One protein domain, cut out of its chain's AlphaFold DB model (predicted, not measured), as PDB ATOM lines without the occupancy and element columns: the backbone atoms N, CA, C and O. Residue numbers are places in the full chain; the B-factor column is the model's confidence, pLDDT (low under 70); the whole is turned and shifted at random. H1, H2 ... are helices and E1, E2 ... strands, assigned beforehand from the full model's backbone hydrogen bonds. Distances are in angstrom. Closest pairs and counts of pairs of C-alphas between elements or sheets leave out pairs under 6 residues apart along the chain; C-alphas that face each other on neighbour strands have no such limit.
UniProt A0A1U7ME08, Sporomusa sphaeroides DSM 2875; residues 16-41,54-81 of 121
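AT A GLANCE: This is residues 16 to 41 and 54 to 81 of the 121 residues of a protein of Sporomusa sphaeroides DSM 2875 (UniProt A0A1U7ME08). A small three-stranded sheet, in which the hairpin E3 and E4 is widened by E5 beside E4, continues into a second hairpin, E1 and E2, which leads away from it as a slender arm; the two hairpins follow each other nearly in line, and residues 20 to 25 at the tip of the arm stick out. The short helix H1 lies to one side of this long line, while E5 and the short helix H2 lie to the other side. The printed part has 54 residues, with two named helices and five named strands in the order E1, E2, E3, E4, H1, E5, H2 along the chain. The larger sheet has the order E3, E4, E5 and is mixed, the smaller one is the antiparallel pair E1 and E2, and the class is mixed, helices and strands. The whole is loose, with a radius of gyration of the C-alphas of 12.7 A, and elongated, spanning 41 by 25 by 15 A.

IN THESE COORDINATES: In the larger sheet, E3 holds residues 31 to 34 and is 9.7 A long from first to last C-alpha. E4 holds residues 39 to 41 and is 6.7 A long, and E5 holds residues 69 to 72 and is 9.9 A long. C-alpha 31, where E3 begins, is at (183.739, 167.989, 157.353). In the smaller sheet, E1 holds residues 17 to 21 and is 12.4 A long, beginning with C-alpha 17 at (190.723, 162.560, 151.202). E2 holds residues 24 to 28 and is 13.4 A long. H1 holds residues 54 to 59 and is 8.9 A long. H2 holds residues 77 to 80, is 5.3 A long and ends with C-alpha 80 at (183.055, 171.913, 144.403).

HOW THE PARTS SIT: E4 is the inner strand of the larger sheet, and E3 and E5 are its edge strands. E3 and E4 form a hairpin, antiparallel at 169 degrees between directions; N 33 and O 40 are 2.8 A apart, within hydrogen-bond range. E4 and E5 are parallel at 20 degrees, with N 71 and O 41 within hydrogen-bond range at 2.8 A. C-alphas 40 and 69 face each other at 4.4 A. E2 runs on into E3 across a break of 2 residues, at 27 degrees. E1 and E2 form the other hairpin, antiparallel at 150 degrees, with N 19 and O 26 at 2.9 A and N 21 and O 24 at 2.8 A, both within hydrogen-bond range. H2 is not on the larger sheet, but only just, with 4 pairs of C-alphas within 10 A; the closest C-alphas of E5 and H2 are those of Leu 72 and His 79, 6.6 A apart. H1 is not on that sheet either, and its closest C-alpha to E1 is that of Glu 56, 7.8 A from that of Ile 17. H1 and H2 are apart. In H1 each O i to N i+4 pair is within hydrogen-bond range; H2, with 4 residues, is too short for such a pair, and its one O i to N i+3 pair is not within range.

THE WHOLE: The two C-alphas farthest apart are those of Asp 23 and Gln 36, at 41.9 A. Residues 42 to 53 are not printed, and C-alphas 41 and 54 are 11.4 A apart across this cut, which lies in the link from E4 to H1. Of the links that are printed whole, H1 to E5 is short, with 9 residues between them, and the others are tight. The mean pLDDT of the printed part is 87.9; the model's confidence is under 70 at residue 75 and at residues 77 to 79.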
ATOM      1  N   THR A  16     189.210 162.545 155.656       92.81
ATOM      2  CA  THR A  16     190.511 162.766 155.005       92.81
ATOM      3  C   THR A  16     190.503 162.167 153.613       92.81
ATOM      4  O   THR A  16     190.365 160.961 153.451       92.81
ATOM      5  N   ILE A  17     190.660 163.012 152.594       91.25
ATOM      6  CA  ILE A  17     190.723 162.560 151.202       91.25
ATOM      7  C   ILE A  17     192.047 162.998 150.600       91.25
ATOM      8  O   ILE A  17     192.303 164.195 150.471       91.25
ATOM      9  N   THR A  18     192.850 162.025 150.179       90.69
ATOM     10  CA  THR A  18     194.124 162.246 149.490       90.69
ATOM     11  C   THR A  18     194.015 161.792 148.040       90.69
ATOM     12  O   THR A  18     193.625 160.659 147.762       90.69
ATOM     13  N   MET A  19     194.374 162.673 147.108       87.88
ATOM     14  CA  MET A  19     194.358 162.400 145.671       87.88
ATOM     15  C   MET A  19     195.682 162.781 145.002       87.88
ATOM     16  O   MET A  19     196.333 163.735 145.431       87.88
ATOM     17  N   PRO A  20     196.077 162.079 143.925       87.31
ATOM     18  CA  PRO A  20     197.199 162.501 143.096       87.31
ATOM     19  C   PRO A  20     196.855 163.788 142.330       87.31
ATOM     20  O   PRO A  20     195.757 163.928 141.785       87.31
ATOM     21  N   PHE A  21     197.808 164.713 142.262       82.50
ATOM     22  CA  PHE A  21     197.712 165.970 141.529       82.50
ATOM     23  C   PHE A  21     199.037 166.250 140.804       82.50
ATOM     24  O   PHE A  21     199.961 166.845 141.354       82.50
ATOM     25  N   GLY A  22     199.146 165.786 139.556       84.56
ATOM     26  CA  GLY A  22     200.429 165.769 138.848       84.56
ATOM     27  C   GLY A  22     201.424 164.851 139.562       84.56
ATOM     28  O   GLY A  22     201.086 163.707 139.859       84.56
ATOM     29  N   ASP A  23     202.611 165.375 139.875       90.25
ATOM     30  CA  ASP A  23     203.676 164.641 140.576       90.25
ATOM     31  C   ASP A  23     203.555 164.695 142.110       90.25
ATOM     32  O   ASP A  23     204.385 164.133 142.825       90.25
ATOM     33  N   THR A  24     202.541 165.384 142.644       89.25
ATOM     34  CA  THR A  24     202.324 165.520 144.090       89.25
ATOM     35  C   THR A  24     201.036 164.833 144.538       89.25
ATOM     36  O   THR A  24     200.177 164.463 143.736       89.25
ATOM     37  N   GLN A  25     200.898 164.640 145.849       90.06
ATOM     38  CA  GLN A  25     199.625 164.284 146.469       90.06
ATOM     39  C   GLN A  25     199.037 165.516 147.141       90.06
ATOM     40  O   GLN A  25     199.759 166.282 147.780       90.06
ATOM     41  N   ASN A  26     197.726 165.689 147.008       89.31
ATOM     42  CA  ASN A  26     196.996 166.749 147.675       89.31
ATOM     43  C   ASN A  26     195.929 166.145 148.591       89.31
ATOM     44  O   ASN A  26     195.214 165.222 148.193       89.31
ATOM     45  N   THR A  27     195.829 166.672 149.808       90.12
ATOM     46  CA  THR A  27     194.908 166.184 150.839       90.12
ATOM     47  C   THR A  27     193.955 167.297 151.234       90.12
ATOM     48  O   THR A  27     194.375 168.420 151.497       90.12
ATOM     49  N   ILE A  28     192.670 166.972 151.300       89.31
ATOM     50  CA  ILE A  28     191.605 167.872 151.743       89.31
ATOM     51  C   ILE A  28     190.839 167.250 152.900       89.31
ATOM     52  O   ILE A  28     190.827 166.028 153.077       89.31
ATOM     53  N   HIS A  29     190.144 168.114 153.642       92.12
ATOM     54  CA  HIS A  29     189.388 167.714 154.819       92.12
ATOM     55  C   HIS A  29     187.920 168.163 154.781       92.12
ATOM     56  O   HIS A  29     187.537 169.068 155.532       92.12
ATOM     57  N   PRO A  30     187.070 167.556 153.926       91.81
ATOM     58  CA  PRO A  30     185.626 167.733 154.030       91.81
ATOM     59  C   PRO A  30     185.153 167.415 155.447       91.81
ATOM     60  O   PRO A  30     185.639 166.479 156.075       91.81
ATOM     61  N   THR A  31     184.203 168.178 155.972       93.56
ATOM     62  CA  THR A  31     183.739 167.989 157.353       93.56
ATOM     63  C   THR A  31     182.316 167.471 157.374       93.56
ATOM     64  O   THR A  31     181.415 168.058 156.781       93.56
ATOM     65  N   LEU A  32     182.093 166.385 158.104       94.44
ATOM     66  CA  LEU A  32     180.779 165.820 158.339       94.44
ATOM     67  C   LEU A  32     180.180 166.384 159.629       94.44
ATOM     68  O   LEU A  32     180.751 166.248 160.713       94.44
ATOM     69  N   LEU A  33     179.001 166.984 159.513       94.06
ATOM     70  CA  LEU A  33     178.170 167.427 160.627       94.06
ATOM     71  C   LEU A  33     176.976 166.485 160.734       94.06
ATOM     72  O   LEU A  33     176.177 166.376 159.806       94.06
ATOM     73  N   TRP A  34     176.848 165.800 161.864       90.69
ATOM     74  CA  TRP A  34     175.840 164.762 162.044       90.69
ATOM     75  C   TRP A  34     175.110 164.925 163.376       90.69
ATOM     76  O   TRP A  34     175.736 164.958 164.434       90.69
ATOM     77  N   ASP A  35     173.781 164.994 163.336       90.38
ATOM     78  CA  ASP A  35     172.902 164.910 164.505       90.38
ATOM     79  C   ASP A  35     171.816 163.824 164.330       90.38
ATOM     80  O   ASP A  35     171.938 162.905 163.524       90.38
ATOM     81  N   GLN A  36     170.744 163.870 165.120       86.19
ATOM     82  CA  GLN A  36     169.680 162.864 165.042       86.19
ATOM     83  C   GLN A  36     168.816 162.953 163.773       86.19
ATOM     84  O   GLN A  36     168.125 161.987 163.461       86.19
ATOM     85  N   GLN A  37     168.802 164.093 163.081       87.06
ATOM     86  CA  GLN A  37     167.940 164.351 161.925       87.06
ATOM     87  C   GLN A  37     168.716 164.620 160.631       87.06
ATOM     88  O   GLN A  37     168.179 164.402 159.547       87.06
ATOM     89  N   ASN A  38     169.948 165.116 160.724       91.69
ATOM     90  CA  ASN A  38     170.702 165.654 159.604       91.69
ATOM     91  C   ASN A  38     172.097 165.047 159.522       91.69
ATOM     92  O   ASN A  38     172.784 164.884 160.532       91.69
ATOM     93  N   ILE A  39     172.529 164.794 158.289       94.00
ATOM     94  CA  ILE A  39     173.898 164.428 157.943       94.00
ATOM     95  C   ILE A  39     174.331 165.384 156.838       94.00
ATOM     96  O   ILE A  39     173.900 165.270 155.690       94.00
ATOM     97  N   ILE A  40     175.133 166.373 157.204       94.25
ATOM     98  CA  ILE A  40     175.544 167.458 156.324       94.25
ATOM     99  C   ILE A  40     177.029 167.310 156.048       94.25
ATOM    100  O   ILE A  40     177.839 167.309 156.970       94.25
ATOM    101  N   LEU A  41     177.379 167.226 154.770       94.25
ATOM    102  CA  LEU A  41     178.759 167.314 154.328       94.25
ATOM    103  C   LEU A  41     179.109 168.779 154.051       94.25
ATOM    104  O   LEU A  41     178.354 169.488 153.385       94.25
ATOM    105  N   ASP A  54     182.968 158.394 149.570       93.12
ATOM    106  CA  ASP A  54     182.064 157.293 149.929       93.12
ATOM    107  C   ASP A  54     182.767 156.266 150.825       93.12
ATOM    108  O   ASP A  54     182.240 155.895 151.869       93.12
ATOM    109  N   GLN A  55     183.998 155.872 150.481       93.81
ATOM    110  CA  GLN A  55     184.810 154.968 151.303       93.81
ATOM    111  C   GLN A  55     185.034 155.514 152.716       93.81
ATOM    112  O   GLN A  55     184.814 154.796 153.689       93.81
ATOM    113  N   GLU A  56     185.418 156.784 152.834       94.12
ATOM    114  CA  GLU A  56     185.668 157.431 154.123       94.12
ATOM    115  C   GLU A  56     184.381 157.552 154.960       94.12
ATOM    116  O   GLU A  56     184.377 157.300 156.163       94.12
ATOM    117  N   LEU A  57     183.243 157.861 154.331       93.38
ATOM    118  CA  LEU A  57     181.942 157.877 155.008       93.38
ATOM    119  C   LEU A  57     181.518 156.483 155.489       93.38
ATOM    120  O   LEU A  57     180.975 156.352 156.594       93.38
ATOM    121  N   LEU A  58     181.802 155.440 154.707       94.50
ATOM    122  CA  LEU A  58     181.490 154.057 155.066       94.50
ATOM    123  C   LEU A  58     182.268 153.593 156.304       94.50
ATOM    124  O   LEU A  58     181.710 152.834 157.099       94.50
ATOM    125  N   LEU A  59     183.483 154.105 156.548       93.25
ATOM    126  CA  LEU A  59     184.213 153.867 157.808       93.25
ATOM    127  C   LEU A  59     183.443 154.380 159.035       93.25
ATOM    128  O   LEU A  59     183.602 153.867 160.144       93.25
ATOM    129  N   HIS A  60     182.565 155.362 158.838       90.50
ATOM    130  CA  HIS A  60     181.672 155.901 159.861       90.50
ATOM    131  C   HIS A  60     180.256 155.306 159.819       90.50
ATOM    132  O   HIS A  60     179.389 155.744 160.582       90.50
ATOM    133  N   GLY A  61     180.015 154.298 158.972       92.19
ATOM    134  CA  GLY A  61     178.714 153.644 158.802       92.19
ATOM    135  C   GLY A  61     177.679 154.513 158.084       92.19
ATOM    136  O   GLY A  61     176.480 154.339 158.303       92.19
ATOM    137  N   ILE A  62     178.133 155.473 157.276       92.56
ATOM    138  CA  ILE A  62     177.288 156.408 156.531       92.56
ATOM    139  C   ILE A  62     177.534 156.197 155.041       92.56
ATOM    140  O   ILE A  62     178.667 156.091 154.596       92.56
ATOM    141  N   SER A  63     176.463 156.160 154.262       93.19
ATOM    142  CA  SER A  63     176.517 156.153 152.800       93.19
ATOM    143  C   SER A  63     176.225 157.540 152.234       93.19
ATOM    144  O   SER A  63     175.529 158.355 152.852       93.19
ATOM    145  N   LEU A  64     176.686 157.806 151.011       91.81
ATOM    146  CA  LEU A  64     176.379 159.051 150.302       91.81
ATOM    147  C   LEU A  64     174.873 159.337 150.152       91.81
ATOM    148  O   LEU A  64     174.455 160.499 150.138       91.81
ATOM    149  N   GLN A  65     174.033 158.301 150.070       92.94
ATOM    150  CA  GLN A  65     172.575 158.445 149.968       92.94
ATOM    151  C   GLN A  65     171.927 158.937 151.268       92.94
ATOM    152  O   GLN A  65     170.826 159.486 151.230       92.94
ATOM    153  N   GLN A  66     172.595 158.779 152.413       92.75
ATOM    154  CA  GLN A  66     172.091 159.246 153.708       92.75
ATOM    155  C   GLN A  66     172.383 160.728 153.966       92.75
ATOM    156  O   GLN A  66     171.833 161.297 154.910       92.75
ATOM    157  N   LEU A  67     173.219 161.370 153.140       93.56
ATOM    158  CA  LEU A  67     173.471 162.804 153.245       93.56
ATOM    159  C   LEU A  67     172.168 163.587 153.043       93.56
ATOM    160  O   LEU A  67     171.489 163.461 152.023       93.56
ATOM    161  N   THR A  68     171.833 164.428 154.015       93.75
ATOM    162  CA  THR A  68     170.673 165.323 153.950       93.75
ATOM    163  C   THR A  68     171.045 166.683 153.367       93.75
ATOM    164  O   THR A  68     170.183 167.368 152.805       93.75
ATOM    165  N   GLY A  69     172.323 167.067 153.459       92.12
ATOM    166  CA  GLY A  69     172.819 168.327 152.924       92.12
ATOM    167  C   GLY A  69     174.273 168.294 152.455       92.12
ATOM    168  O   GLY A  69     175.098 167.551 152.980       92.12
ATOM    169  N   LEU A  70     174.581 169.159 151.489       91.31
ATOM    170  CA  LEU A  70     175.929 169.539 151.079       91.31
ATOM    171  C   LEU A  70     176.061 171.062 151.178       91.31
ATOM    172  O   LEU A  70     175.312 171.803 150.533       91.31
ATOM    173  N   VAL A  71     177.019 171.530 151.973       90.81
ATOM    174  CA  VAL A  71     177.380 172.944 152.104       90.81
ATOM    175  C   VAL A  71     178.715 173.162 151.413       90.81
ATOM    176  O   VAL A  71     179.699 172.533 151.772       90.81
ATOM    177  N   LEU A  72     178.759 174.059 150.436       86.75
ATOM    178  CA  LEU A  72     179.986 174.421 149.727       86.75
ATOM    179  C   LEU A  72     180.441 175.798 150.208       86.75
ATOM    180  O   LEU A  72     179.724 176.791 150.021       86.75
ATOM    181  N   THR A  73     181.604 175.843 150.861       83.06
ATOM    182  CA  THR A  73     182.112 177.065 151.502       83.06
ATOM    183  C   THR A  73     182.586 178.086 150.476       83.06
ATOM    184  O   THR A  73     182.269 179.266 150.597       83.06
ATOM    185  N   HIS A  74     183.266 177.637 149.425       75.06
ATOM    186  CA  HIS A  74     183.731 178.467 148.322       75.06
ATOM    187  C   HIS A  74     183.692 177.700 146.991       75.06
ATOM    188  O   HIS A  74     183.271 176.547 146.932       75.06
ATOM    189  N   HIS A  75     184.005 178.394 145.893       64.88
ATOM    190  CA  HIS A  75     183.741 177.932 144.519       64.88
ATOM    191  C   HIS A  75     185.000 177.425 143.809       64.88
ATOM    192  O   HIS A  75     185.027 177.382 142.579       64.88
ATOM    193  N   ASP A  76     186.036 177.079 144.563       71.38
ATOM    194  CA  ASP A  76     187.282 176.587 143.989       71.38
ATOM    195  C   ASP A  76     187.166 175.072 143.740       71.38
ATOM    196  O   ASP A  76     186.339 174.375 144.341       71.38
ATOM    197  N   HIS A  77     187.893 174.573 142.736       62.34
ATOM    198  CA  HIS A  77     187.687 173.229 142.173       62.34
ATOM    199  C   HIS A  77     187.897 172.091 143.182       62.34
ATOM    200  O   HIS A  77     187.324 171.012 143.029       62.34
ATOM    201  N   ASP A  78     188.709 172.342 144.195       63.09
ATOM    202  CA  ASP A  78     189.012 171.480 145.330       63.09
ATOM    203  C   ASP A  78     187.889 171.408 146.368       63.09
ATOM    204  O   ASP A  78     187.875 170.479 147.168       63.09
ATOM    205  N   HIS A  79     186.892 172.295 146.294       67.88
ATOM    206  CA  HIS A  79     185.736 172.287 147.192       67.88
ATOM    207  C   HIS A  79     184.416 171.970 146.482       67.88
ATOM    208  O   HIS A  79     183.506 171.445 147.120       67.88
ATOM    209  N   ILE A  80     184.289 172.208 145.170       76.75
ATOM    210  CA  ILE A  80     183.055 171.913 144.403       76.75
ATOM    211  C   ILE A  80     183.149 170.674 143.503       76.75
ATOM    212  O   ILE A  80     182.147 170.259 142.915       76.75
ATOM    213  N   GLY A  81     184.338 170.096 143.357       77.50
ATOM    214  CA  GLY A  81     184.663 169.124 142.320       77.50
ATOM    215  C   GLY A  81     183.805 167.857 142.326       77.50
ATOM    216  O   GLY A  81     183.383 167.414 141.253       77.50
TER     217      GLY A  81